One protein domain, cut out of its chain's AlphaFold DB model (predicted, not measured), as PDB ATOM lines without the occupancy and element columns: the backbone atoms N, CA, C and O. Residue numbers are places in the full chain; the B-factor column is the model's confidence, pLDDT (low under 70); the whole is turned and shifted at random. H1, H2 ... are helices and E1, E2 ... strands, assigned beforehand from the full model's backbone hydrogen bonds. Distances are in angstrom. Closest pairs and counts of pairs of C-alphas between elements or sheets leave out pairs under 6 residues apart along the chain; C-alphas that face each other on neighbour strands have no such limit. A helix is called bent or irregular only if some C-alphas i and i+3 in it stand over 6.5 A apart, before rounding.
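This is residues 26 to 68, 94 to 155 and 189 to 271 of the 582 residues of an uncharacterized protein of Flavobacterium sp. WWJ-16 (UniProt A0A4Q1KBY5). The domain is a sandwich of two twisted sheets with crossed strands: the curled sheet E2 E3 E8 E7 E10 E11, folded back on itself, and the sheet E1 E5 E6 E9. Two short helices, H1 and H2, pack on the sandwich, and the small strand pair E4 and E12 lies at one end. The printed part has 188 residues, in the order E1 H1 E2 E3 E4 E5 E6 E7 E8 E9 E10 E11 H2 E12; the class is mostly strand, and the three sheets are antiparallel. It is compact, with a radius of gyration of the C-alphas of 16.6 A and spans of 53 by 41 by 28 A.

E1, residues 26 to 28, begins at C-alpha 26 (33.460, 4.500, 10.499). H1 is residues 30 to 35, E2 44 to 46, E3 63 to 65 and E4 94 to 97. E4 runs on into E5, residues 99 to 109, 28.8 A long; E6, residues 114 to 123, is also 28.8 A. E7, residues 138 to 155, spans 24.1 A and bends by 127 degrees at residue 146. E8, residues 189 to 205, spans 31.8 A and bends by 102 degrees at residue 199. E9 is residues 210 to 215, 16.5 A, E10 220 to 226, 19.9 A, E11 232 to 234 and H2 236 to 241. E12, residues 261 to 266, ends at C-alpha 266 (-7.097, 16.674, -9.231).

The six-stranded sheet is a folded sheet, bent back into two leaves: E2 E3 E8 face E10 E11, with E7 as the hinge. In it N 149 and O 192 of E7 and E8 are 2.9 A apart, and N 142 and O 223 of E7 and E10 3.0 A. It makes a sandwich, two sheets face to face, with E1 E5 E6 E9, their strands at 67 degrees. E5 and E6 form a hairpin, with N 107 and O 116 2.9 A apart; N 117 and O 212 of E6 and E9 are 2.9 A apart. H1 is on the four-stranded sheet at a height of 6.4 A. H2 is on both sheets; its closest C-alphas to E10 are those of Gly 237 and Thr 220, 4.6 A. H1 and H2 only just touch, with 3 pairs of C-alphas within 8 A, the closest Leu 33 and Met 239, 7.3 A. Every O i to N i+4 pair in H1 and H2 is within hydrogen-bond range. E4 and E12 are antiparallel, with N 96 and O 262 2.9 A apart.

The C-alphas farthest apart, of Ala 111 and Asn 267, are 54.8 A apart. Residues 69 to 93 and 156 to 188 are not printed, with C-alpha gaps of 11.0 A and 12.1 A. The links E2 to E3, E6 to E7 and H2 to E12 are long; residues 128 to 133 stand free. The mean pLDDT of the printed part is 83.3; 34 residues are under 70, among them 47 to 60, 127 to 135 and 249 to 256.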
ATOM      1  N   ASN A  26      34.440   3.694   9.781       92.31
ATOM      2  CA  ASN A  26      33.460   4.500  10.499       92.31
ATOM      3  C   ASN A  26      32.058   3.930  10.245       92.31
ATOM      4  O   ASN A  26      31.706   3.653   9.098       92.31
ATOM      5  N   VAL A  27      31.255   3.770  11.297       94.00
ATOM      6  CA  VAL A  27      29.874   3.267  11.213       94.00
ATOM      7  C   VAL A  27      28.899   4.414  11.461       94.00
ATOM      8  O   VAL A  27      29.068   5.188  12.407       94.00
ATOM      9  N   PHE A  28      27.873   4.510  10.620       94.19
ATOM     10  CA  PHE A  28      26.830   5.529  10.687       94.19
ATOM     11  C   PHE A  28      25.464   4.882  10.895       94.19
ATOM     12  O   PHE A  28      25.174   3.796  10.392       94.19
ATOM     13  N   THR A  29      24.619   5.571  11.649       93.19
ATOM     14  CA  THR A  29      23.255   5.152  11.974       93.19
ATOM     15  C   THR A  29      22.238   5.847  11.065       93.19
ATOM     16  O   THR A  29      22.537   6.874  10.454       93.19
ATOM     17  N   GLN A  30      20.988   5.373  11.058       92.25
ATOM     18  CA  GLN A  30      19.866   6.102  10.445       92.25
ATOM     19  C   GLN A  30      19.786   7.561  10.927       92.25
ATOM     20  O   GLN A  30      19.470   8.459  10.154       92.25
ATOM     21  N   LYS A  31      20.078   7.811  12.212       90.81
ATOM     22  CA  LYS A  31      20.052   9.156  12.801       90.81
ATOM     23  C   LYS A  31      21.113  10.067  12.183       90.81
ATOM     24  O   LYS A  31      20.841  11.250  12.005       90.81
ATOM     25  N   ASP A  32      22.287   9.521  11.863       91.81
ATOM     26  CA  ASP A  32      23.334  10.262  11.159       91.81
ATOM     27  C   ASP A  32      22.868  10.593   9.735       91.81
ATOM     28  O   ASP A  32      22.892  11.755   9.352       91.81
ATOM     29  N   LEU A  33      22.331   9.620   8.992       92.31
ATOM     30  CA  LEU A  33      21.817   9.843   7.631       92.31
ATOM     31  C   LEU A  33      20.697  10.890   7.594       92.31
ATOM     32  O   LEU A  33      20.751  11.817   6.788       92.31
ATOM     33  N   ASN A  34      19.742  10.821   8.521       89.88
ATOM     34  CA  ASN A  34      18.666  11.809   8.632       89.88
ATOM     35  C   ASN A  34      19.191  13.229   8.911       89.88
ATOM     36  O   ASN A  34      18.579  14.203   8.481       89.88
ATOM     37  N   ALA A  35      20.325  13.377   9.609       90.62
ATOM     38  CA  ALA A  35      20.934  14.687   9.863       90.62
ATOM     39  C   ALA A  35      21.506  15.347   8.593       90.62
ATOM     40  O   ALA A  35      21.680  16.567   8.567       90.62
ATOM     41  N   TYR A  36      21.777  14.550   7.557       93.06
ATOM     42  CA  TYR A  36      22.287  14.981   6.251       93.06
ATOM     43  C   TYR A  36      21.281  14.738   5.119       93.06
ATOM     44  O   TYR A  36      21.636  14.811   3.941       93.06
ATOM     45  N   GLN A  37      20.025  14.454   5.457       90.38
ATOM     46  CA  GLN A  37      18.953  14.376   4.481       90.38
ATOM     47  C   GLN A  37      18.655  15.785   3.943       90.38
ATOM     48  O   GLN A  37      18.542  16.746   4.708       90.38
ATOM     49  N   LEU A  38      18.553  15.907   2.620       87.00
ATOM     50  CA  LEU A  38      18.064  17.117   1.957       87.00
ATOM     51  C   LEU A  38      16.527  17.147   2.032       87.00
ATOM     52  O   LEU A  38      15.917  16.113   2.295       87.00
ATOM     53  N   ASP A  39      15.911  18.320   1.848       77.69
ATOM     54  CA  ASP A  39      14.499  18.577   2.184       77.69
ATOM     55  C   ASP A  39      13.544  17.409   1.862       77.69
ATOM     56  O   ASP A  39      13.404  16.962   0.719       77.69
ATOM     57  N   GLN A  40      12.905  16.894   2.915       71.25
ATOM     58  CA  GLN A  40      12.060  15.707   2.852       71.25
ATOM     59  C   GLN A  40      10.745  16.019   2.130       71.25
ATOM     60  O   GLN A  40      10.117  17.039   2.399       71.25
ATOM     61  N   ASN A  41      10.297  15.104   1.262       75.56
ATOM     62  CA  ASN A  41       9.051  15.231   0.494       75.56
ATOM     63  C   ASN A  41       8.973  16.502  -0.368       75.56
ATOM     64  O   ASN A  41       7.887  17.008  -0.647       75.56
ATOM     65  N   THR A  42      10.123  17.041  -0.775       80.38
ATOM     66  CA  THR A  42      10.171  18.218  -1.647       80.38
ATOM     67  C   THR A  42      10.191  17.823  -3.112       80.38
ATOM     68  O   THR A  42       9.592  18.511  -3.924       80.38
ATOM     69  N   TYR A  43      10.851  16.717  -3.459       86.12
ATOM     70  CA  TYR A  43      11.128  16.386  -4.852       86.12
ATOM     71  C   TYR A  43      10.449  15.092  -5.292       86.12
ATOM     72  O   TYR A  43      10.662  14.051  -4.671       86.12
ATOM     73  N   ASP A  44       9.686  15.142  -6.383       85.94
ATOM     74  CA  ASP A  44       9.241  13.946  -7.099       85.94
ATOM     75  C   ASP A  44      10.412  13.343  -7.880       85.94
ATOM     76  O   ASP A  44      11.146  14.057  -8.574       85.94
ATOM     77  N   PHE A  45      10.593  12.029  -7.749       84.88
ATOM     78  CA  PHE A  45      11.588  11.284  -8.503       84.88
ATOM     79  C   PHE A  45      11.046  10.920  -9.888       84.88
ATOM     80  O   PHE A  45      10.191  10.043 -10.062       84.88
ATOM     81  N   ILE A  46      11.622  11.566 -10.896       78.94
ATOM     82  CA  ILE A  46      11.250  11.412 -12.294       78.94
ATOM     83  C   ILE A  46      12.370  10.657 -13.006       78.94
ATOM     84  O   ILE A  46      13.460  11.178 -13.250       78.94
ATOM     85  N   GLY A  47      12.087   9.400 -13.339       68.56
ATOM     86  CA  GLY A  47      12.971   8.573 -14.153       68.56
ATOM     87  C   GLY A  47      12.798   8.813 -15.655       68.56
ATOM     88  O   GLY A  47      11.845   9.460 -16.101       68.56
ATOM     89  N   LYS A  48      13.676   8.179 -16.445       62.72
ATOM     90  CA  LYS A  48      13.619   8.121 -17.922       62.72
ATOM     91  C   LYS A  48      12.234   7.735 -18.449       62.72
ATOM     92  O   LYS A  48      11.863   8.131 -19.555       62.72
ATOM     93  N   ASP A  49      11.494   6.961 -17.650       59.00
ATOM     94  CA  ASP A  49      10.209   6.402 -18.024       59.00
ATOM     95  C   ASP A  49       8.959   7.174 -17.551       59.00
ATOM     96  O   ASP A  49       7.836   6.720 -17.785       59.00
ATOM     97  N   SER A  50       9.116   8.354 -16.946       66.69
ATOM     98  CA  SER A  50       7.971   9.162 -16.499       66.69
ATOM     99  C   SER A  50       7.078   9.628 -17.660       66.69
ATOM    100  O   SER A  50       7.505   9.669 -18.813       66.69
ATOM    101  N   TYR A  51       5.823   9.973 -17.366       61.94
ATOM    102  CA  TYR A  51       4.885  10.560 -18.330       61.94
ATOM    103  C   TYR A  51       5.262  12.013 -18.686       61.94
ATOM    104  O   TYR A  51       5.000  12.467 -19.798       61.94
ATOM    105  N   LEU A  52       5.979  12.706 -17.794       63.53
ATOM    106  CA  LEU A  52       6.659  13.976 -18.068       63.53
ATOM    107  C   LEU A  52       7.981  13.697 -18.805       63.53
ATOM    108  O   LEU A  52       9.063  13.796 -18.226       63.53
ATOM    109  N   ARG A  53       7.909  13.241 -20.064       62.69
ATOM    110  CA  ARG A  53       9.057  12.633 -20.761       62.69
ATOM    111  C   ARG A  53       9.700  13.522 -21.838       62.69
ATOM    112  O   ARG A  53       9.008  14.024 -22.714       62.69
ATOM    113  N   ARG A  54      11.050  13.496 -21.838       55.69
ATOM    114  CA  ARG A  54      12.064  13.867 -22.868       55.69
ATOM    115  C   ARG A  54      12.668  15.278 -22.829       55.69
ATOM    116  O   ARG A  54      12.329  16.101 -23.660       55.69
ATOM    117  N   HIS A  55      13.717  15.476 -22.028       52.53
ATOM    118  CA  HIS A  55      14.671  16.571 -22.262       52.53
ATOM    119  C   HIS A  55      15.535  16.327 -23.523       52.53
ATOM    120  O   HIS A  55      15.815  17.260 -24.270       52.53
ATOM    121  N   SER A  56      15.892  15.064 -23.812       57.97
ATOM    122  CA  SER A  56      16.386  14.574 -25.115       57.97
ATOM    123  C   SER A  56      16.379  13.031 -25.150       57.97
ATOM    124  O   SER A  56      16.238  12.395 -24.109       57.97
ATOM    125  N   ALA A  57      16.543  12.399 -26.320       58.97
ATOM    126  CA  ALA A  57      16.665  10.933 -26.423       58.97
ATOM    127  C   ALA A  57      17.985  10.376 -25.841       58.97
ATOM    128  O   ALA A  57      18.087   9.176 -25.586       58.97
ATOM    129  N   VAL A  58      18.982  11.243 -25.645       61.94
ATOM    130  CA  VAL A  58      20.333  10.900 -25.164       61.94
ATOM    131  C   VAL A  58      20.431  11.016 -23.642       61.94
ATOM    132  O   VAL A  58      21.320  10.449 -23.012       61.94
ATOM    133  N   ASP A  59      19.497  11.731 -23.030       67.94
ATOM    134  CA  ASP A  59      19.505  11.992 -21.607       67.94
ATOM    135  C   ASP A  59      18.983  10.790 -20.806       67.94
ATOM    136  O   ASP A  59      17.834  10.362 -20.933       67.94
ATOM    137  N   THR A  60      19.867  10.224 -19.988       67.12
ATOM    138  CA  THR A  60      19.607   9.043 -19.147       67.12
ATOM    139  C   THR A  60      19.548   9.381 -17.657       67.12
ATOM    140  O   THR A  60      19.437   8.484 -16.812       67.12
ATOM    141  N   SER A  61      19.619  10.676 -17.338       71.88
ATOM    142  CA  SER A  61      19.682  11.183 -15.974       71.88
ATOM    143  C   SER A  61      18.327  11.059 -15.289       71.88
ATOM    144  O   SER A  61      17.276  11.181 -15.917       71.88
ATOM    145  N   SER A  62      18.359  10.836 -13.980       77.12
ATOM    146  CA  SER A  62      17.168  10.928 -13.139       77.12
ATOM    147  C   SER A  62      17.024  12.350 -12.605       77.12
ATOM    148  O   SER A  62      18.026  13.002 -12.286       77.12
ATOM    149  N   TYR A  63      15.779  12.812 -12.508       85.12
ATOM    150  CA  TYR A  63      15.425  14.186 -12.172       85.12
ATOM    151  C   TYR A  63      14.617  14.271 -10.888       85.12
ATOM    152  O   TYR A  63      13.821  13.389 -10.575       85.12
ATOM    153  N   PHE A  64      14.808  15.378 -10.179       88.56
ATOM    154  CA  PHE A  64      14.121  15.708  -8.940       88.56
ATOM    155  C   PHE A  64      13.455  17.072  -9.123       88.56
ATOM    156  O   PHE A  64      14.145  18.094  -9.140       88.56
ATOM    157  N   LEU A  65      12.134  17.091  -9.310       88.75
ATOM    158  CA  LEU A  65      11.341  18.317  -9.488       88.75
ATOM    159  C   LEU A  65      10.500  18.584  -8.245       88.75
ATOM    160  O   LEU A  65       9.978  17.639  -7.661       88.75
ATOM    161  N   ASP A  66      10.326  19.849  -7.861       88.94
ATOM    162  CA  ASP A  66       9.291  20.190  -6.879       88.94
ATOM    163  C   ASP A  66       7.919  20.078  -7.564       88.94
ATOM    164  O   ASP A  66       7.633  20.859  -8.482       88.94
ATOM    165  N   PRO A  67       7.057  19.128  -7.160       86.88
ATOM    166  CA  PRO A  67       5.782  18.915  -7.826       86.88
ATOM    167  C   PRO A  67       4.835  20.115  -7.682       86.88
ATOM    168  O   PRO A  67       3.909  20.254  -8.477       86.88
ATOM    169  N   LYS A  68       5.067  21.040  -6.738       85.94
ATOM    170  CA  LYS A  68       4.294  22.293  -6.634       85.94
ATOM    171  C   LYS A  68       4.509  23.224  -7.825       85.94
ATOM    172  O   LYS A  68       3.650  24.055  -8.103       85.94
ATOM    173  N   TYR A  94      -2.681  13.877 -10.881       84.94
ATOM    174  CA  TYR A  94      -1.275  13.656 -10.567       84.94
ATOM    175  C   TYR A  94      -1.085  13.593  -9.061       84.94
ATOM    176  O   TYR A  94      -1.357  14.550  -8.334       84.94
ATOM    177  N   ARG A  95      -0.614  12.435  -8.600       86.31
ATOM    178  CA  ARG A  95      -0.383  12.111  -7.192       86.31
ATOM    179  C   ARG A  95       1.072  11.706  -7.007       86.31
ATOM    180  O   ARG A  95       1.593  10.920  -7.796       86.31
ATOM    181  N   VAL A  96       1.691  12.196  -5.938       87.12
ATOM    182  CA  VAL A  96       3.051  11.821  -5.539       87.12
ATOM    183  C   VAL A  96       2.970  11.007  -4.256       87.12
ATOM    184  O   VAL A  96       2.411  11.452  -3.249       87.12
ATOM    185  N   TYR A  97       3.496   9.787  -4.294       88.06
ATOM    186  CA  TYR A  97       3.394   8.853  -3.179       88.06
ATOM    187  C   TYR A  97       4.553   9.029  -2.205       88.06
ATOM    188  O   TYR A  97       5.699   9.257  -2.592       88.06
ATOM    189  N   TYR A  98       4.259   8.887  -0.919       87.81
ATOM    190  CA  TYR A  98       5.300   8.903   0.097       87.81
ATOM    191  C   TYR A  98       6.015   7.553   0.165       87.81
ATOM    192  O   TYR A  98       5.374   6.497   0.148       87.81
ATOM    193  N   THR A  99       7.331   7.602   0.333       87.81
ATOM    194  CA  THR A  99       8.175   6.453   0.667       87.81
ATOM    195  C   THR A  99       8.929   6.708   1.964       87.81
ATOM    196  O   THR A  99       9.082   7.850   2.396       87.81
ATOM    197  N   ASP A 100       9.406   5.632   2.579       88.00
ATOM    198  CA  ASP A 100      10.269   5.668   3.754       88.00
ATOM    199  C   ASP A 100      11.517   4.834   3.479       88.00
ATOM    200  O   ASP A 100      11.418   3.742   2.919       88.00
ATOM    201  N   VAL A 101      12.686   5.322   3.891       89.56
ATOM    202  CA  VAL A 101      13.966   4.615   3.732       89.56
ATOM    203  C   VAL A 101      14.539   4.283   5.103       89.56
ATOM    204  O   VAL A 101      14.775   5.176   5.918       89.56
ATOM    205  N   ALA A 102      14.796   2.996   5.327       92.19
ATOM    206  CA  ALA A 102      15.431   2.466   6.522       92.19
ATOM    207  C   ALA A 102      16.803   1.878   6.169       92.19
ATOM    208  O   ALA A 102      16.901   0.918   5.409       92.19
ATOM    209  N   PHE A 103      17.865   2.447   6.723       93.12
ATOM    210  CA  PHE A 103      19.233   1.970   6.592       93.12
ATOM    211  C   PHE A 103      19.570   1.034   7.747       93.12
ATOM    212  O   PHE A 103      19.488   1.403   8.919       93.12
ATOM    213  N   GLU A 104      19.978  -0.177   7.394       93.81
ATOM    214  CA  GLU A 104      20.377  -1.229   8.328       93.81
ATOM    215  C   GLU A 104      21.881  -1.164   8.606       93.81
ATOM    216  O   GLU A 104      22.331  -1.423   9.722       93.81
ATOM    217  N   ARG A 105      22.670  -0.763   7.600       94.31
ATOM    218  CA  ARG A 105      24.124  -0.627   7.706       94.31
ATOM    219  C   ARG A 105      24.629   0.523   6.843       94.31
ATOM    220  O   ARG A 105      24.244   0.651   5.685       94.31
ATOM    221  N   CYS A 106      25.542   1.317   7.397       95.88
ATOM    222  CA  CYS A 106      26.300   2.329   6.667       95.88
ATOM    223  C   CYS A 106      27.735   2.366   7.196       95.88
ATOM    224  O   CYS A 106      27.995   2.930   8.260       95.88
ATOM    225  N   ASN A 107      28.666   1.779   6.448       96.12
ATOM    226  CA  ASN A 107      30.077   1.716   6.817       96.12
ATOM    227  C   ASN A 107      30.920   2.509   5.825       96.12
ATOM    228  O   ASN A 107      30.719   2.391   4.621       96.12
ATOM    229  N   PHE A 108      31.898   3.257   6.321       95.62
ATOM    230  CA  PHE A 108      32.836   4.021   5.508       95.62
ATOM    231  C   PHE A 108      34.274   3.603   5.803       95.62
ATOM    232  O   PHE A 108      34.741   3.752   6.933       95.62
ATOM    233  N   SER A 109      34.980   3.109   4.786       94.19
ATOM    234  CA  SER A 109      36.430   2.912   4.829       94.19
ATOM    235  C   SER A 109      37.120   4.225   4.478       94.19
ATOM    236  O   SER A 109      37.065   4.663   3.327       94.19
ATOM    237  N   VAL A 110      37.795   4.834   5.457       87.94
ATOM    238  CA  VAL A 110      38.529   6.096   5.251       87.94
ATOM    239  C   VAL A 110      39.672   5.909   4.248       87.94
ATOM    240  O   VAL A 110      39.874   6.762   3.392       87.94
ATOM    241  N   ALA A 111      40.385   4.781   4.330       89.12
ATOM    242  CA  ALA A 111      41.545   4.495   3.483       89.12
ATOM    243  C   ALA A 111      41.175   4.438   1.993       89.12
ATOM    244  O   ALA A 111      41.884   4.983   1.152       89.12
ATOM    245  N   ASP A 112      40.027   3.836   1.684       90.06
ATOM    246  CA  ASP A 112      39.612   3.588   0.300       90.06
ATOM    247  C   ASP A 112      38.604   4.626  -0.210       90.06
ATOM    248  O   ASP A 112      38.269   4.659  -1.397       90.06
ATOM    249  N   SER A 113      38.092   5.469   0.693       93.81
ATOM    250  CA  SER A 113      36.929   6.328   0.459       93.81
ATOM    251  C   SER A 113      35.717   5.540  -0.056       93.81
ATOM    252  O   SER A 113      35.001   5.996  -0.947       93.81
ATOM    253  N   ILE A 114      35.498   4.334   0.478       94.94
ATOM    254  CA  ILE A 114      34.409   3.437   0.070       94.94
ATOM    255  C   ILE A 114      33.315   3.436   1.130       94.94
ATOM    256  O   ILE A 114      33.591   3.196   2.306       94.94
ATOM    257  N   VAL A 115      32.072   3.631   0.697       95.19
ATOM    258  CA  VAL A 115      30.875   3.426   1.511       95.19
ATOM    259  C   VAL A 115      30.206   2.103   1.142       95.19
ATOM    260  O   VAL A 115      30.000   1.801  -0.034       95.19
ATOM    261  N   GLU A 116      29.832   1.338   2.165       96.12
ATOM    262  CA  GLU A 116      28.933   0.188   2.091       96.12
ATOM    263  C   GLU A 116      27.601   0.547   2.747       96.12
ATOM    264  O   GLU A 116      27.561   0.831   3.947       96.12
ATOM    265  N   LEU A 117      26.519   0.515   1.972       95.00
ATOM    266  CA  LEU A 117      25.164   0.792   2.447       95.00
ATOM    267  C   LEU A 117      24.277  -0.429   2.246       95.00
ATOM    268  O   LEU A 117      24.293  -1.049   1.182       95.00
ATOM    269  N   GLU A 118      23.478  -0.722   3.261       94.75
ATOM    270  CA  GLU A 118      22.425  -1.729   3.235       94.75
ATOM    271  C   GLU A 118      21.160  -1.134   3.847       94.75
ATOM    272  O   GLU A 118      21.222  -0.438   4.868       94.75
ATOM    273  N   GLY A 119      20.018  -1.367   3.216       93.31
ATOM    274  CA  GLY A 119      18.758  -0.822   3.690       93.31
ATOM    275  C   GLY A 119      17.560  -1.277   2.877       93.31
ATOM    276  O   GLY A 119      17.659  -2.105   1.973       93.31
ATOM    277  N   ARG A 120      16.401  -0.728   3.221       91.75
ATOM    278  CA  ARG A 120      15.103  -1.052   2.631       91.75
ATOM    279  C   ARG A 120      14.330   0.232   2.391       91.75
ATOM    280  O   ARG A 120      14.484   1.209   3.122       91.75
ATOM    281  N   ILE A 121      13.485   0.212   1.373       88.25
ATOM    282  CA  ILE A 121      12.508   1.265   1.118       88.25
ATOM    283  C   ILE A 121      11.112   0.662   1.207       88.25
ATOM    284  O   ILE A 121      10.856  -0.421   0.683       88.25
ATOM    285  N   SER A 122      10.221   1.358   1.895       86.88
ATOM    286  CA  SER A 122       8.818   0.985   2.065       86.88
ATOM    287  C   SER A 122       7.899   2.114   1.606       86.88
ATOM    288  O   SER A 122       8.339   3.244   1.401       86.88
ATOM    289  N   GLY A 123       6.610   1.811   1.447       86.12
ATOM    290  CA  GLY A 123       5.626   2.760   0.928       86.12
ATOM    291  C   GLY A 123       5.619   2.834  -0.601       86.12
ATOM    292  O   GLY A 123       6.038   1.895  -1.287       86.12
ATOM    293  N   GLY A 124       5.125   3.955  -1.125       85.50
ATOM    294  CA  GLY A 124       4.854   4.158  -2.543       85.50
ATOM    295  C   GLY A 124       3.422   3.797  -2.955       85.50
ATOM    296  O   GLY A 124       2.522   3.563  -2.131       85.50
ATOM    297  N   TRP A 125       3.212   3.791  -4.265       82.38
ATOM    298  CA  TRP A 125       1.976   3.337  -4.888       82.38
ATOM    299  C   TRP A 125       1.847   1.808  -4.844       82.38
ATOM    300  O   TRP A 125       2.826   1.088  -4.650       82.38
ATOM    301  N   ASN A 126       0.624   1.305  -4.996       74.81
ATOM    302  CA  ASN A 126       0.315  -0.115  -5.126       74.81
ATOM    303  C   ASN A 126      -0.256  -0.406  -6.530       74.81
ATOM    304  O   ASN A 126      -0.608   0.506  -7.274       74.81
ATOM    305  N   VAL A 127      -0.356  -1.683  -6.902       68.38
ATOM    306  CA  VAL A 127      -0.895  -2.081  -8.217       68.38
ATOM    307  C   VAL A 127      -2.354  -1.641  -8.400       68.38
ATOM    308  O   VAL A 127      -2.753  -1.305  -9.508       68.38
ATOM    309  N   MET A 128      -3.129  -1.589  -7.314       68.25
ATOM    310  CA  MET A 128      -4.538  -1.177  -7.325       68.25
ATOM    311  C   MET A 128      -4.722   0.328  -7.575       68.25
ATOM    312  O   MET A 128      -5.818   0.754  -7.924       68.25
ATOM    313  N   ASP A 129      -3.668   1.130  -7.406       67.88
ATOM    314  CA  ASP A 129      -3.698   2.580  -7.585       67.88
ATOM    315  C   ASP A 129      -3.657   2.971  -9.086       67.88
ATOM    316  O   ASP A 129      -3.854   4.141  -9.416       67.88
ATOM    317  N   PHE A 130      -3.434   2.016 -10.008       64.25
ATOM    318  CA  PHE A 130      -3.371   2.259 -11.455       64.25
ATOM    319  C   PHE A 130      -4.497   1.550 -12.210       64.25
ATOM    320  O   PHE A 130      -4.660   0.334 -12.132       64.25
ATOM    321  N   LYS A 131      -5.219   2.304 -13.046       55.66
ATOM    322  CA  LYS A 131      -6.126   1.752 -14.062       55.66
ATOM    323  C   LYS A 131      -5.299   1.287 -15.271       55.66
ATOM    324  O   LYS A 131      -5.245   1.969 -16.288       55.66
ATOM    325  N   GLY A 132      -4.572   0.176 -15.139       63.44
ATOM    326  CA  GLY A 132      -3.758  -0.392 -16.223       63.44
ATOM    327  C   GLY A 132      -2.505  -1.121 -15.745       63.44
ATOM    328  O   GLY A 132      -2.374  -1.457 -14.570       63.44
ATOM    329  N   LYS A 133      -1.563  -1.376 -16.665       59.19
ATOM    330  CA  LYS A 133      -0.271  -1.970 -16.303       59.19
ATOM    331  C   LYS A 133       0.492  -0.965 -15.428       59.19
ATOM    332  O   LYS A 133       0.809   0.115 -15.930       59.19
ATOM    333  N   PRO A 134       0.780  -1.287 -14.156       66.00
ATOM    334  CA  PRO A 134       1.482  -0.363 -13.282       66.00
ATOM    335  C   PRO A 134       2.886  -0.075 -13.838       66.00
ATOM    336  O   PRO A 134       3.426  -0.885 -14.610       66.00
ATOM    337  N   PRO A 135       3.508   1.046 -13.436       67.69
ATOM    338  CA  PRO A 135       4.916   1.279 -13.712       67.69
ATOM    339  C   PRO A 135       5.760   0.103 -13.206       67.69
ATOM    340  O   PRO A 135       5.330  -0.708 -12.385       67.69
ATOM    341  N   ARG A 136       6.999  -0.006 -13.678       74.38
ATOM    342  CA  ARG A 136       7.927  -0.985 -13.112       74.38
ATOM    343  C   ARG A 136       8.209  -0.596 -11.652       74.38
ATOM    344  O   ARG A 136       8.757   0.477 -11.413       74.38
ATOM    345  N   ASP A 137       7.838  -1.448 -10.692       80.38
ATOM    346  CA  ASP A 137       8.082  -1.215  -9.256       80.38
ATOM    347  C   ASP A 137       9.548  -1.517  -8.903       80.38
ATOM    348  O   ASP A 137       9.898  -2.554  -8.329       80.38
ATOM    349  N   VAL A 138      10.426  -0.616  -9.339       86.69
ATOM    350  CA  VAL A 138      11.858  -0.649  -9.047       86.69
ATOM    351  C   VAL A 138      12.259   0.532  -8.188       86.69
ATOM    352  O   VAL A 138      11.764   1.651  -8.323       86.69
ATOM    353  N   VAL A 139      13.200   0.251  -7.303       87.56
ATOM    354  CA  VAL A 139      13.883   1.229  -6.474       87.56
ATOM    355  C   VAL A 139      15.167   1.582  -7.187       87.56
ATOM    356  O   VAL A 139      16.013   0.712  -7.398       87.56
ATOM    357  N   GLU A 140      15.323   2.845  -7.547       89.31
ATOM    358  CA  GLU A 140      16.575   3.339  -8.094       89.31
ATOM    359  C   GLU A 140      17.439   3.898  -6.966       89.31
ATOM    360  O   GLU A 140      16.999   4.736  -6.175       89.31
ATOM    361  N   VAL A 141      18.685   3.430  -6.911       91.62
ATOM    362  CA  VAL A 141      19.727   3.979  -6.048       91.62
ATOM    363  C   VAL A 141      20.810   4.574  -6.931       91.62
ATOM    364  O   VAL A 141      21.418   3.857  -7.732       91.62
ATOM    365  N   THR A 142      21.077   5.864  -6.745       91.50
ATOM    366  CA  THR A 142      22.070   6.611  -7.522       91.50
ATOM    367  C   THR A 142      22.991   7.386  -6.586       91.50
ATOM    368  O   THR A 142      22.547   7.937  -5.579       91.50
ATOM    369  N   LEU A 143      24.286   7.410  -6.905       92.69
ATOM    370  CA  LEU A 143      25.282   8.234  -6.227       92.69
ATOM    371  C   LEU A 143      26.055   9.069  -7.234       92.69
ATOM    372  O   LEU A 143      26.456   8.571  -8.288       92.69
ATOM    373  N   GLY A 144      26.311  10.322  -6.880       92.56
ATOM    374  CA  GLY A 144      27.071  11.232  -7.725       92.56
ATOM    375  C   GLY A 144      27.070  12.664  -7.214       92.56
ATOM    376  O   GLY A 144      26.577  12.941  -6.121       92.56
ATOM    377  N   ALA A 145      27.607  13.576  -8.020       91.12
ATOM    378  CA  ALA A 145      27.493  15.010  -7.769       91.12
ATOM    379  C   ALA A 145      26.114  15.504  -8.226       91.12
ATOM    380  O   ALA A 145      25.724  15.265  -9.369       91.12
ATOM    381  N   LEU A 146      25.381  16.158  -7.323       90.06
ATOM    382  CA  LEU A 146      24.065  16.731  -7.596       90.06
ATOM    383  C   LEU A 146      24.206  18.221  -7.920       90.06
ATOM    384  O   LEU A 146      24.804  18.966  -7.144       90.06
ATOM    385  N   GLU A 147      23.591  18.666  -9.010       89.88
ATOM    386  CA  GLU A 147      23.493  20.078  -9.378       89.88
ATOM    387  C   GLU A 147      22.037  20.532  -9.431       89.88
ATOM    388  O   GLU A 147      21.129  19.748  -9.715       89.88
ATOM    389  N   LYS A 148      21.824  21.822  -9.154       90.00
ATOM    390  CA  LYS A 148      20.545  22.497  -9.375       90.00
ATOM    391  C   LYS A 148      20.593  23.206 -10.717       90.00
ATOM    392  O   LYS A 148      21.559  23.897 -11.024       90.00
ATOM    393  N   GLY A 149      19.529  23.079 -11.490       89.25
ATOM    394  CA  GLY A 149      19.400  23.772 -12.759       89.25
ATOM    395  C   GLY A 149      17.969  23.745 -13.253       89.25
ATOM    396  O   GLY A 149      17.039  23.454 -12.508       89.25
ATOM    397  N   LYS A 150      17.800  24.050 -14.533       88.25
ATOM    398  CA  LYS A 150      16.492  24.110 -15.173       88.25
ATOM    399  C   LYS A 150      16.287  22.929 -16.105       88.25
ATOM    400  O   LYS A 150      17.217  22.526 -16.813       88.25
ATOM    401  N   ARG A 151      15.080  22.368 -16.108       85.00
ATOM    402  CA  ARG A 151      14.695  21.268 -16.992       85.00
ATOM    403  C   ARG A 151      13.363  21.529 -17.654       85.00
ATOM    404  O   ARG A 151      12.371  21.839 -17.005       85.00
ATOM    405  N   THR A 152      13.374  21.387 -18.970       86.69
ATOM    406  CA  THR A 152      12.174  21.508 -19.778       86.69
ATOM    407  C   THR A 152      11.378  20.217 -19.679       86.69
ATOM    408  O   THR A 152      11.900  19.134 -19.950       86.69
ATOM    409  N   ILE A 153      10.119  20.342 -19.276       85.75
ATOM    410  CA  ILE A 153       9.135  19.269 -19.355       85.75
ATOM    411  C   ILE A 153       8.433  19.340 -20.708       85.75
ATOM    412  O   ILE A 153       8.233  20.419 -21.269       85.75
ATOM    413  N   TYR A 154       8.068  18.184 -21.244       86.12
ATOM    414  CA  TYR A 154       7.476  18.062 -22.571       86.12
ATOM    415  C   TYR A 154       6.158  17.311 -22.480       86.12
ATOM    416  O   TYR A 154       5.992  16.430 -21.636       86.12
ATOM    417  N   PHE A 155       5.244  17.645 -23.385       85.50
ATOM    418  CA  PHE A 155       4.037  16.871 -23.608       85.50
ATOM    419  C   PHE A 155       4.318  15.831 -24.695       85.50
ATOM    420  O   PHE A 155       4.557  16.216 -25.849       85.50
ATOM    421  N   THR A 189       9.686  25.141 -18.394       90.56
ATOM    422  CA  THR A 189      11.017  24.888 -17.848       90.56
ATOM    423  C   THR A 189      11.006  25.099 -16.341       90.56
ATOM    424  O   THR A 189      10.859  26.219 -15.861       90.56
ATOM    425  N   LEU A 190      11.192  24.008 -15.601       89.25
ATOM    426  CA  LEU A 190      11.068  23.961 -14.148       89.25
ATOM    427  C   LEU A 190      12.440  23.856 -13.481       89.25
ATOM    428  O   LEU A 190      13.386  23.313 -14.059       89.25
ATOM    429  N   ASP A 191      12.538  24.345 -12.248       90.12
ATOM    430  CA  ASP A 191      13.715  24.110 -11.416       90.12
ATOM    431  C   ASP A 191      13.798  22.628 -11.032       90.12
ATOM    432  O   ASP A 191      12.816  22.010 -10.610       90.12
ATOM    433  N   ALA A 192      14.992  22.064 -11.188       89.75
ATOM    434  CA  ALA A 192      15.280  20.652 -11.021       89.75
ATOM    435  C   ALA A 192      16.620  20.443 -10.318       89.75
ATOM    436  O   ALA A 192      17.555  21.232 -10.483       89.75
ATOM    437  N   ALA A 193      16.745  19.324  -9.614       89.88
ATOM    438  CA  ALA A 193      18.041  18.760  -9.267       89.88
ATOM    439  C   ALA A 193      18.317  17.497 -10.096       89.88
ATOM    440  O   ALA A 193      17.397  16.737 -10.409       89.88
ATOM    441  N   PHE A 194      19.575  17.289 -10.484       88.19
ATOM    442  CA  PHE A 194      20.006  16.139 -11.284       88.19
ATOM    443  C   PHE A 194      21.483  15.828 -11.060       88.19
ATOM    444  O   PHE A 194      22.256  16.678 -10.620       88.19
ATOM    445  N   PHE A 195      21.878  14.595 -11.367       87.38
ATOM    446  CA  PHE A 195      23.270  14.176 -11.269       87.38
ATOM    447  C   PHE A 195      24.038  14.544 -12.539       87.38
ATOM    448  O   PHE A 195      23.683  14.073 -13.616       87.38
ATOM    449  N   THR A 196      25.103  15.342 -12.422       81.19
ATOM    450  CA  THR A 196      25.999  15.656 -13.555       81.19
ATOM    451  C   THR A 196      27.095  14.624 -13.754       81.19
ATOM    452  O   THR A 196      27.528  14.389 -14.879       81.19
ATOM    453  N   ALA A 197      27.510  13.961 -12.675       81.69
ATOM    454  CA  ALA A 197      28.488  12.881 -12.705       81.69
ATOM    455  C   ALA A 197      27.997  11.708 -11.851       81.69
ATOM    456  O   ALA A 197      28.113  11.724 -10.622       81.69
ATOM    457  N   VAL A 198      27.438  10.689 -12.509       83.44
ATOM    458  CA  VAL A 198      26.952   9.465 -11.859       83.44
ATOM    459  C   VAL A 198      28.132   8.534 -11.581       83.44
ATOM    460  O   VAL A 198      28.789   8.052 -12.499       83.44
ATOM    461  N   GLN A 199      28.386   8.266 -10.303       82.19
ATOM    462  CA  GLN A 199      29.414   7.329  -9.839       82.19
ATOM    463  C   GLN A 199      28.866   5.902  -9.721       82.19
ATOM    464  O   GLN A 199      29.588   4.930  -9.928       82.19
ATOM    465  N   PHE A 200      27.585   5.773  -9.372       86.50
ATOM    466  CA  PHE A 200      26.893   4.495  -9.239       86.50
ATOM    467  C   PHE A 200      25.411   4.678  -9.548       86.50
ATOM    468  O   PHE A 200      24.806   5.646  -9.092       86.50
ATOM    469  N   LYS A 201      24.818   3.722 -10.267       87.00
ATOM    470  CA  LYS A 201      23.374   3.635 -10.490       87.00
ATOM    471  C   LYS A 201      22.962   2.172 -10.566       87.00
ATOM    472  O   LYS A 201      23.569   1.398 -11.308       87.00
ATOM    473  N   LYS A 202      21.947   1.783  -9.795       88.19
ATOM    474  CA  LYS A 202      21.384   0.430  -9.837       88.19
ATOM    475  C   LYS A 202      19.907   0.430  -9.476       88.19
ATOM    476  O   LYS A 202      19.476   1.149  -8.579       88.19
ATOM    477  N   GLU A 203      19.163  -0.429 -10.160       87.88
ATOM    478  CA  GLU A 203      17.767  -0.728  -9.862       87.88
ATOM    479  C   GLU A 203      17.665  -1.982  -8.986       87.88
ATOM    480  O   GLU A 203      18.359  -2.979  -9.213       87.88
ATOM    481  N   PHE A 204      16.776  -1.941  -7.999       84.88
ATOM    482  CA  PHE A 204      16.430  -3.059  -7.127       84.88
ATOM    483  C   PHE A 204      14.930  -3.335  -7.219       84.88
ATOM    484  O   PHE A 204      14.134  -2.415  -7.399       84.88
ATOM    485  N   ASN A 205      14.524  -4.595  -7.057       80.44
ATOM    486  CA  ASN A 205      13.107  -4.917  -6.900       80.44
ATOM    487  C   ASN A 205      12.590  -4.311  -5.592       80.44
ATOM    488  O   ASN A 205      13.237  -4.445  -4.554       80.44
ATOM    489  N   ALA A 206      11.398  -3.721  -5.622       70.69
ATOM    490  CA  ALA A 206      10.792  -3.066  -4.465       70.69
ATOM    491  C   ALA A 206      10.612  -3.938  -3.212       70.69
ATOM    492  O   ALA A 206      10.506  -3.402  -2.113       70.69
ATOM    493  N   ALA A 207      10.591  -5.266  -3.362       66.31
ATOM    494  CA  ALA A 207      10.449  -6.216  -2.260       66.31
ATOM    495  C   ALA A 207      11.778  -6.587  -1.559       66.31
ATOM    496  O   ALA A 207      11.751  -7.260  -0.526       66.31
ATOM    497  N   MET A 208      12.938  -6.184  -2.095       69.62
ATOM    498  CA  MET A 208      14.259  -6.630  -1.626       69.62
ATOM    499  C   MET A 208      15.045  -5.503  -0.935       69.62
ATOM    500  O   MET A 208      14.939  -4.345  -1.340       69.62
ATOM    501  N   PRO A 209      15.869  -5.820   0.083       84.19
ATOM    502  CA  PRO A 209      16.851  -4.872   0.595       84.19
ATOM    503  C   PRO A 209      17.840  -4.474  -0.509       84.19
ATOM    504  O   PRO A 209      18.253  -5.303  -1.326       84.19
ATOM    505  N   PHE A 210      18.232  -3.201  -0.538       90.94
ATOM    506  CA  PHE A 210      19.324  -2.737  -1.384       90.94
ATOM    507  C   PHE A 210      20.647  -2.903  -0.642       90.94
ATOM    508  O   PHE A 210      20.741  -2.655   0.559       90.94
ATOM    509  N   LYS A 211      21.687  -3.286  -1.383       93.81
ATOM    510  CA  LYS A 211      23.060  -3.350  -0.890       93.81
ATOM    511  C   LYS A 211      24.003  -2.802  -1.943       93.81
ATOM    512  O   LYS A 211      24.012  -3.283  -3.080       93.81
ATOM    513  N   ILE A 212      24.779  -1.794  -1.569       93.88
ATOM    514  CA  ILE A 212      25.699  -1.102  -2.470       93.88
ATOM    515  C   ILE A 212      27.065  -0.925  -1.812       93.88
ATOM    516  O   ILE A 212      27.176  -0.776  -0.597       93.88
ATOM    517  N   ARG A 213      28.108  -0.932  -2.642       94.56
ATOM    518  CA  ARG A 213      29.486  -0.623  -2.261       94.56
ATOM    519  C   ARG A 213      30.072   0.276  -3.336       94.56
ATOM    520  O   ARG A 213      30.133  -0.130  -4.493       94.56
ATOM    521  N   CYS A 214      30.446   1.496  -2.977       93.31
ATOM    522  CA  CYS A 214      30.861   2.503  -3.950       93.31
ATOM    523  C   CYS A 214      31.871   3.483  -3.354       93.31
ATOM    524  O   CYS A 214      31.918   3.682  -2.140       93.31
ATOM    525  N   LYS A 215      32.686   4.087  -4.221       94.12
ATOM    526  CA  LYS A 215      33.596   5.164  -3.838       94.12
ATOM    527  C   LYS A 215      32.812   6.468  -3.703       94.12
ATOM    528  O   LYS A 215      31.936   6.729  -4.522       94.12
ATOM    529  N   VAL A 216      33.139   7.275  -2.701       94.69
ATOM    530  CA  VAL A 216      32.481   8.557  -2.427       94.69
ATOM    531  C   VAL A 216      33.500   9.690  -2.330       94.69
ATOM    532  O   VAL A 216      34.651   9.485  -1.946       94.69
ATOM    533  N   THR A 217      33.070  10.898  -2.671       94.62
ATOM    534  CA  THR A 217      33.811  12.156  -2.519       94.62
ATOM    535  C   THR A 217      33.063  13.069  -1.542       94.62
ATOM    536  O   THR A 217      31.909  12.788  -1.214       94.62
ATOM    537  N   PRO A 218      33.656  14.190  -1.089       94.50
ATOM    538  CA  PRO A 218      32.960  15.150  -0.224       94.50
ATOM    539  C   PRO A 218      31.653  15.709  -0.810       94.50
ATOM    540  O   PRO A 218      30.782  16.138  -0.061       94.50
ATOM    541  N   THR A 219      31.493  15.677  -2.135       94.00
ATOM    542  CA  THR A 219      30.311  16.178  -2.854       94.00
ATOM    543  C   THR A 219      29.318  15.086  -3.252       94.00
ATOM    544  O   THR A 219      28.296  15.396  -3.866       94.00
ATOM    545  N   THR A 220      29.579  13.814  -2.927       95.25
ATOM    546  CA  THR A 220      28.675  12.718  -3.292       95.25
ATOM    547  C   THR A 220      27.335  12.855  -2.568       95.25
ATOM    548  O   THR A 220      27.265  12.851  -1.340       95.25
ATOM    549  N   VAL A 221      26.253  12.900  -3.336       94.62
ATOM    550  CA  VAL A 221      24.875  12.774  -2.863       94.62
ATOM    551  C   VAL A 221      24.378  11.373  -3.189       94.62
ATOM    552  O   VAL A 221      24.630  10.849  -4.271       94.62
ATOM    553  N   LEU A 222      23.666  10.772  -2.243       94.25
ATOM    554  CA  LEU A 222      22.916   9.537  -2.421       94.25
ATOM    555  C   LEU A 222      21.460   9.891  -2.706       94.25
ATOM    556  O   LEU A 222      20.835  10.570  -1.892       94.25
ATOM    557  N   SER A 223      20.909   9.387  -3.806       92.56
ATOM    558  CA  SER A 223      19.469   9.380  -4.040       92.56
ATOM    559  C   SER A 223      18.901   7.973  -3.973       92.56
ATOM    560  O   SER A 223      19.464   7.050  -4.567       92.56
ATOM    561  N   ILE A 224      17.750   7.832  -3.326       91.12
ATOM    562  CA  ILE A 224      16.957   6.606  -3.312       91.12
ATOM    563  C   ILE A 224      15.512   6.995  -3.604       91.12
ATOM    564  O   ILE A 224      14.949   7.843  -2.909       91.12
ATOM    565  N   GLY A 225      14.907   6.392  -4.622       88.56
ATOM    566  CA  GLY A 225      13.544   6.730  -5.016       88.56
ATOM    567  C   GLY A 225      12.862   5.640  -5.830       88.56
ATOM    568  O   GLY A 225      13.497   4.714  -6.333       88.56
ATOM    569  N   LYS A 226      11.544   5.779  -5.943       86.62
ATOM    570  CA  LYS A 226      10.683   5.013  -6.846       86.62
ATOM    571  C   LYS A 226       9.990   5.989  -7.786       86.62
ATOM    572  O   LYS A 226       9.738   7.126  -7.395       86.62
ATOM    573  N   ALA A 227       9.673   5.561  -9.006       80.56
ATOM    574  CA  ALA A 227       8.946   6.403  -9.957       80.56
ATOM    575  C   ALA A 227       7.611   6.894  -9.360       80.56
ATOM    576  O   ALA A 227       6.905   6.109  -8.717       80.56
ATOM    577  N   SER A 228       7.278   8.170  -9.580       78.56
ATOM    578  CA  SER A 228       6.064   8.832  -9.061       78.56
ATOM    579  C   SER A 228       5.961   8.842  -7.528       78.56
ATOM    580  O   SER A 228       4.868   8.819  -6.952       78.56
ATOM    581  N   CYS A 229       7.106   8.813  -6.850       87.81
ATOM    582  CA  CYS A 229       7.210   8.902  -5.403       87.81
ATOM    583  C   CYS A 229       8.189  10.012  -5.029       87.81
ATOM    584  O   CYS A 229       9.108  10.336  -5.785       87.81
ATOM    585  N   TYR A 230       8.048  10.534  -3.813       89.25
ATOM    586  CA  TYR A 230       9.041  11.450  -3.273       89.25
ATOM    587  C   TYR A 230      10.426  10.791  -3.225       89.25
ATOM    588  O   TYR A 230      10.613   9.725  -2.639       89.25
ATOM    589  N   GLY A 231      11.408  11.438  -3.846       89.38
ATOM    590  CA  GLY A 231      12.800  11.013  -3.806       89.38
ATOM    591  C   GLY A 231      13.449  11.361  -2.468       89.38
ATOM    592  O   GLY A 231      13.244  12.445  -1.920       89.38
ATOM    593  N   HIS A 232      14.285  10.460  -1.954       90.88
ATOM    594  CA  HIS A 232      15.116  10.721  -0.784       90.88
ATOM    595  C   HIS A 232      16.529  11.071  -1.226       90.88
ATOM    596  O   HIS A 232      17.176  10.280  -1.911       90.88
ATOM    597  N   LEU A 233      17.019  12.230  -0.796       92.75
ATOM    598  CA  LEU A 233      18.364  12.712  -1.085       92.75
ATOM    599  C   LEU A 233      19.151  12.866   0.219       92.75
ATOM    600  O   LEU A 233      18.658  13.466   1.173       92.75
ATOM    601  N   TYR A 234      20.379  12.359   0.251       93.69
ATOM    602  CA  TYR A 234      21.277  12.438   1.403       93.69
ATOM    603  C   TYR A 234      22.639  12.973   0.965       93.69
ATOM    604  O   TYR A 234      23.250  12.423   0.047       93.69
ATOM    605  N   ALA A 235      23.146  14.007   1.636       94.81
ATOM    606  CA  ALA A 235      24.492  14.543   1.428       94.81
ATOM    607  C   ALA A 235      25.554  13.593   2.019       94.81
ATOM    608  O   ALA A 235      26.190  13.881   3.032       94.81
ATOM    609  N   LEU A 236      25.700  12.415   1.406       95.38
ATOM    610  CA  LEU A 236      26.488  11.297   1.919       95.38
ATOM    611  C   LEU A 236      27.972  11.651   2.074       95.38
ATOM    612  O   LEU A 236      28.575  11.320   3.091       95.38
ATOM    613  N   GLY A 237      28.544  12.341   1.088       94.50
ATOM    614  CA  GLY A 237      29.913  12.840   1.116       94.50
ATOM    615  C   GLY A 237      30.144  13.774   2.294       94.50
ATOM    616  O   GLY A 237      31.036  13.548   3.109       94.50
ATOM    617  N   GLU A 238      29.274  14.771   2.448       95.00
ATOM    618  CA  GLU A 238      29.333  15.685   3.584       95.00
ATOM    619  C   GLU A 238      29.259  14.920   4.911       95.00
ATOM    620  O   GLU A 238      30.059  15.169   5.805       95.00
ATOM    621  N   MET A 239      28.364  13.935   5.024       95.12
ATOM    622  CA  MET A 239      28.216  13.130   6.236       95.12
ATOM    623  C   MET A 239      29.493  12.375   6.612       95.12
ATOM    624  O   MET A 239      29.897  12.411   7.776       95.12
ATOM    625  N   VAL A 240      30.106  11.656   5.664       94.38
ATOM    626  CA  VAL A 240      31.230  10.755   5.974       94.38
ATOM    627  C   VAL A 240      32.572  11.475   6.097       94.38
ATOM    628  O   VAL A 240      33.464  10.964   6.777       94.38
ATOM    629  N   PHE A 241      32.707  12.657   5.484       94.00
ATOM    630  CA  PHE A 241      33.906  13.499   5.559       94.00
ATOM    631  C   PHE A 241      33.790  14.656   6.566       94.00
ATOM    632  O   PHE A 241      34.776  15.356   6.802       94.00
ATOM    633  N   ALA A 242      32.622  14.873   7.181       89.75
ATOM    634  CA  ALA A 242      32.455  15.914   8.188       89.75
ATOM    635  C   ALA A 242      33.358  15.680   9.406       89.75
ATOM    636  O   ALA A 242      33.378  14.603  10.002       89.75
ATOM    637  N   GLN A 243      34.043  16.741   9.835       80.94
ATOM    638  CA  GLN A 243      34.834  16.731  11.069       80.94
ATOM    639  C   GLN A 243      33.945  16.679  12.320       80.94
ATOM    640  O   GLN A 243      34.335  16.104  13.331       80.94
ATOM    641  N   ASN A 244      32.732  17.241  12.239       80.06
ATOM    642  CA  ASN A 244      31.760  17.289  13.326       80.06
ATOM    643  C   ASN A 244      30.406  16.747  12.862       80.06
ATOM    644  O   ASN A 244      29.910  17.120  11.799       80.06
ATOM    645  N   LYS A 245      29.762  15.912  13.684       77.06
ATOM    646  CA  LYS A 245      28.411  15.418  13.389       77.06
ATOM    647  C   LYS A 245      27.401  16.567  13.445       77.06
ATOM    648  O   LYS A 245      27.258  17.212  14.486       77.06
ATOM    649  N   LYS A 246      26.653  16.790  12.358       84.88
ATOM    650  CA  LYS A 246      25.480  17.674  12.383       84.88
ATOM    651  C   LYS A 246      24.470  17.181  13.414       84.88
ATOM    652  O   LYS A 246      24.238  15.979  13.562       84.88
ATOM    653  N   ARG A 247      23.836  18.123  14.120       75.69
ATOM    654  CA  ARG A 247      22.677  17.787  14.950       75.69
ATOM    655  C   ARG A 247      21.563  17.291  14.026       75.69
ATOM    656  O   ARG A 247      21.288  17.960  13.029       75.69
ATOM    657  N   PRO A 248      20.916  16.159  14.343       71.56
ATOM    658  CA  PRO A 248      19.785  15.696  13.563       71.56
ATOM    659  C   PRO A 248      18.720  16.782  13.557       71.56
ATOM    660  O   PRO A 248      18.289  17.232  14.623       71.56
ATOM    661  N   LYS A 249      18.284  17.192  12.367       68.88
ATOM    662  CA  LYS A 249      17.019  17.905  12.256       68.88
ATOM    663  C   LYS A 249      15.931  16.905  12.628       68.88
ATOM    664  O   LYS A 249      15.877  15.805  12.081       68.88
ATOM    665  N   ILE A 250      15.098  17.259  13.603       57.53
ATOM    666  CA  ILE A 250      13.869  16.513  13.857       57.53
ATOM    667  C   ILE A 250      12.948  16.871  12.697       57.53
ATOM    668  O   ILE A 250      12.210  17.851  12.766       57.53
ATOM    669  N   SER A 251      13.038  16.119  11.603       56.06
ATOM    670  CA  SER A 251      11.983  16.157  10.603       56.06
ATOM    671  C   SER A 251      10.706  15.693  11.302       56.06
ATOM    672  O   SER A 251      10.747  14.667  11.997       56.06
ATOM    673  N   PRO A 252       9.596  16.442  11.201       55.56
ATOM    674  CA  PRO A 252       8.343  16.011  11.792       55.56
ATOM    675  C   PRO A 252       8.040  14.614  11.260       55.56
ATOM    676  O   PRO A 252       7.936  14.403  10.051       55.56
ATOM    677  N   ARG A 253       7.965  13.631  12.168       58.66
ATOM    678  CA  ARG A 253       7.493  12.301  11.788       58.66
ATOM    679  C   ARG A 253       6.119  12.487  11.179       58.66
ATOM    680  O   ARG A 253       5.271  13.155  11.772       58.66
ATOM    681  N   ARG A 254       5.918  11.897  10.005       65.62
ATOM    682  CA  ARG A 254       4.615  11.893   9.364       65.62
ATOM    683  C   ARG A 254       3.573  11.374  10.372       65.62
ATOM    684  O   ARG A 254       3.823  10.338  10.999       65.62
ATOM    685  N   PRO A 255       2.453  12.091  10.568       63.41
ATOM    686  CA  PRO A 255       1.362  11.614  11.407       63.41
ATOM    687  C   PRO A 255       0.933  10.211  10.963       63.41
ATOM    688  O   PRO A 255       0.927   9.918   9.765       63.41
ATOM    689  N   LYS A 256       0.601   9.325  11.911       67.00
ATOM    690  CA  LYS A 256       0.211   7.932  11.604       67.00
ATOM    691  C   LYS A 256      -1.008   7.847  10.671       67.00
ATOM    692  O   LYS A 256      -1.205   6.835  10.013       67.00
ATOM    693  N   ASP A 257      -1.798   8.908  10.637       73.62
ATOM    694  CA  ASP A 257      -3.038   9.119   9.900       73.62
ATOM    695  C   ASP A 257      -2.863   9.919   8.597       73.62
ATOM    696  O   ASP A 257      -3.828  10.122   7.864       73.62
ATOM    697  N   ALA A 258      -1.651  10.368   8.264       68.12
ATOM    698  CA  ALA A 258      -1.441  11.137   7.042       68.12
ATOM    699  C   ALA A 258      -1.723  10.289   5.780       68.12
ATOM    700  O   ALA A 258      -1.388   9.099   5.751       68.12
ATOM    701  N   PRO A 259      -2.262  10.880   4.697       80.94
ATOM    702  CA  PRO A 259      -2.642  10.159   3.479       80.94
ATOM    703  C   PRO A 259      -1.431   9.549   2.761       80.94
ATOM    704  O   PRO A 259      -0.349  10.131   2.763       80.94
ATOM    705  N   ARG A 260      -1.606   8.373   2.131       84.31
ATOM    706  CA  ARG A 260      -0.544   7.609   1.426       84.31
ATOM    707  C   ARG A 260       0.175   8.390   0.319       84.31
ATOM    708  O   ARG A 260       1.317   8.062   0.004       84.31
ATOM    709  N   PHE A 261      -0.472   9.406  -0.232       86.81
ATOM    710  CA  PHE A 261       0.052  10.276  -1.273       86.81
ATOM    711  C   PHE A 261      -0.367  11.722  -1.016       86.81
ATOM    712  O   PHE A 261      -1.271  11.991  -0.222       86.81
ATOM    713  N   GLN A 262       0.285  12.641  -1.720       85.56
ATOM    714  CA  GLN A 262      -0.168  14.012  -1.891       85.56
ATOM    715  C   GLN A 262      -0.693  14.189  -3.317       85.56
ATOM    716  O   GLN A 262       0.008  13.881  -4.282       85.56
ATOM    717  N   SER A 263      -1.916  14.696  -3.453       86.94
ATOM    718  CA  SER A 263      -2.443  15.125  -4.746       86.94
ATOM    719  C   SER A 263      -1.836  16.466  -5.148       86.94
ATOM    720  O   SER A 263      -1.780  17.403  -4.350       86.94
ATOM    721  N   ILE A 264      -1.377  16.548  -6.390       87.25
ATOM    722  CA  ILE A 264      -0.798  17.746  -7.001       87.25
ATOM    723  C   ILE A 264      -1.808  18.354  -7.969       87.25
ATOM    724  O   ILE A 264      -2.106  19.543  -7.864       87.25
ATOM    725  N   ILE A 265      -2.362  17.515  -8.850       86.00
ATOM    726  CA  ILE A 265      -3.469  17.841  -9.752       86.00
ATOM    727  C   ILE A 265      -4.632  16.891  -9.442       86.00
ATOM    728  O   ILE A 265      -4.409  15.683  -9.349       86.00
ATOM    729  N   GLU A 266      -5.840  17.431  -9.297       80.94
ATOM    730  CA  GLU A 266      -7.097  16.674  -9.231       80.94
ATOM    731  C   GLU A 266      -8.075  17.247 -10.251       80.94
ATOM    732  O   GLU A 266      -8.374  18.441 -10.220       80.94
ATOM    733  N   ASN A 267      -8.578  16.414 -11.163       75.88
ATOM    734  CA  ASN A 267      -9.499  16.829 -12.225       75.88
ATOM    735  C   ASN A 267      -9.003  18.053 -13.023       75.88
ATOM    736  O   ASN A 267      -9.771  18.969 -13.322       75.88
ATOM    737  N   ASN A 268      -7.712  18.067 -13.380       80.69
ATOM    738  CA  ASN A 268      -7.004  19.186 -14.026       80.69
ATOM    739  C   ASN A 268      -6.823  20.461 -13.176       80.69
ATOM    740  O   ASN A 268      -6.278  21.453 -13.671       80.69
ATOM    741  N   GLU A 269      -7.245  20.469 -11.912       80.25
ATOM    742  CA  GLU A 269      -7.024  21.588 -11.000       80.25
ATOM    743  C   GLU A 269      -5.809  21.350 -10.107       80.25
ATOM    744  O   GLU A 269      -5.650  20.295  -9.496       80.25
ATOM    745  N   GLN A 270      -4.949  22.361  -9.984       83.88
ATOM    746  CA  GLN A 270      -3.804  22.296  -9.086       83.88
ATOM    747  C   GLN A 270      -4.252  22.465  -7.625       83.88
ATOM    748  O   GLN A 270      -4.647  23.558  -7.212       83.88
ATOM    749  N   VAL A 271      -4.122  21.402  -6.828       79.81
ATOM    750  CA  VAL A 271      -4.610  21.324  -5.435       79.81
ATOM    751  C   VAL A 271      -3.888  22.312  -4.511       79.81
ATOM    752  O   VAL A 271      -4.487  22.882  -3.603       79.81
TER     753      VAL A 271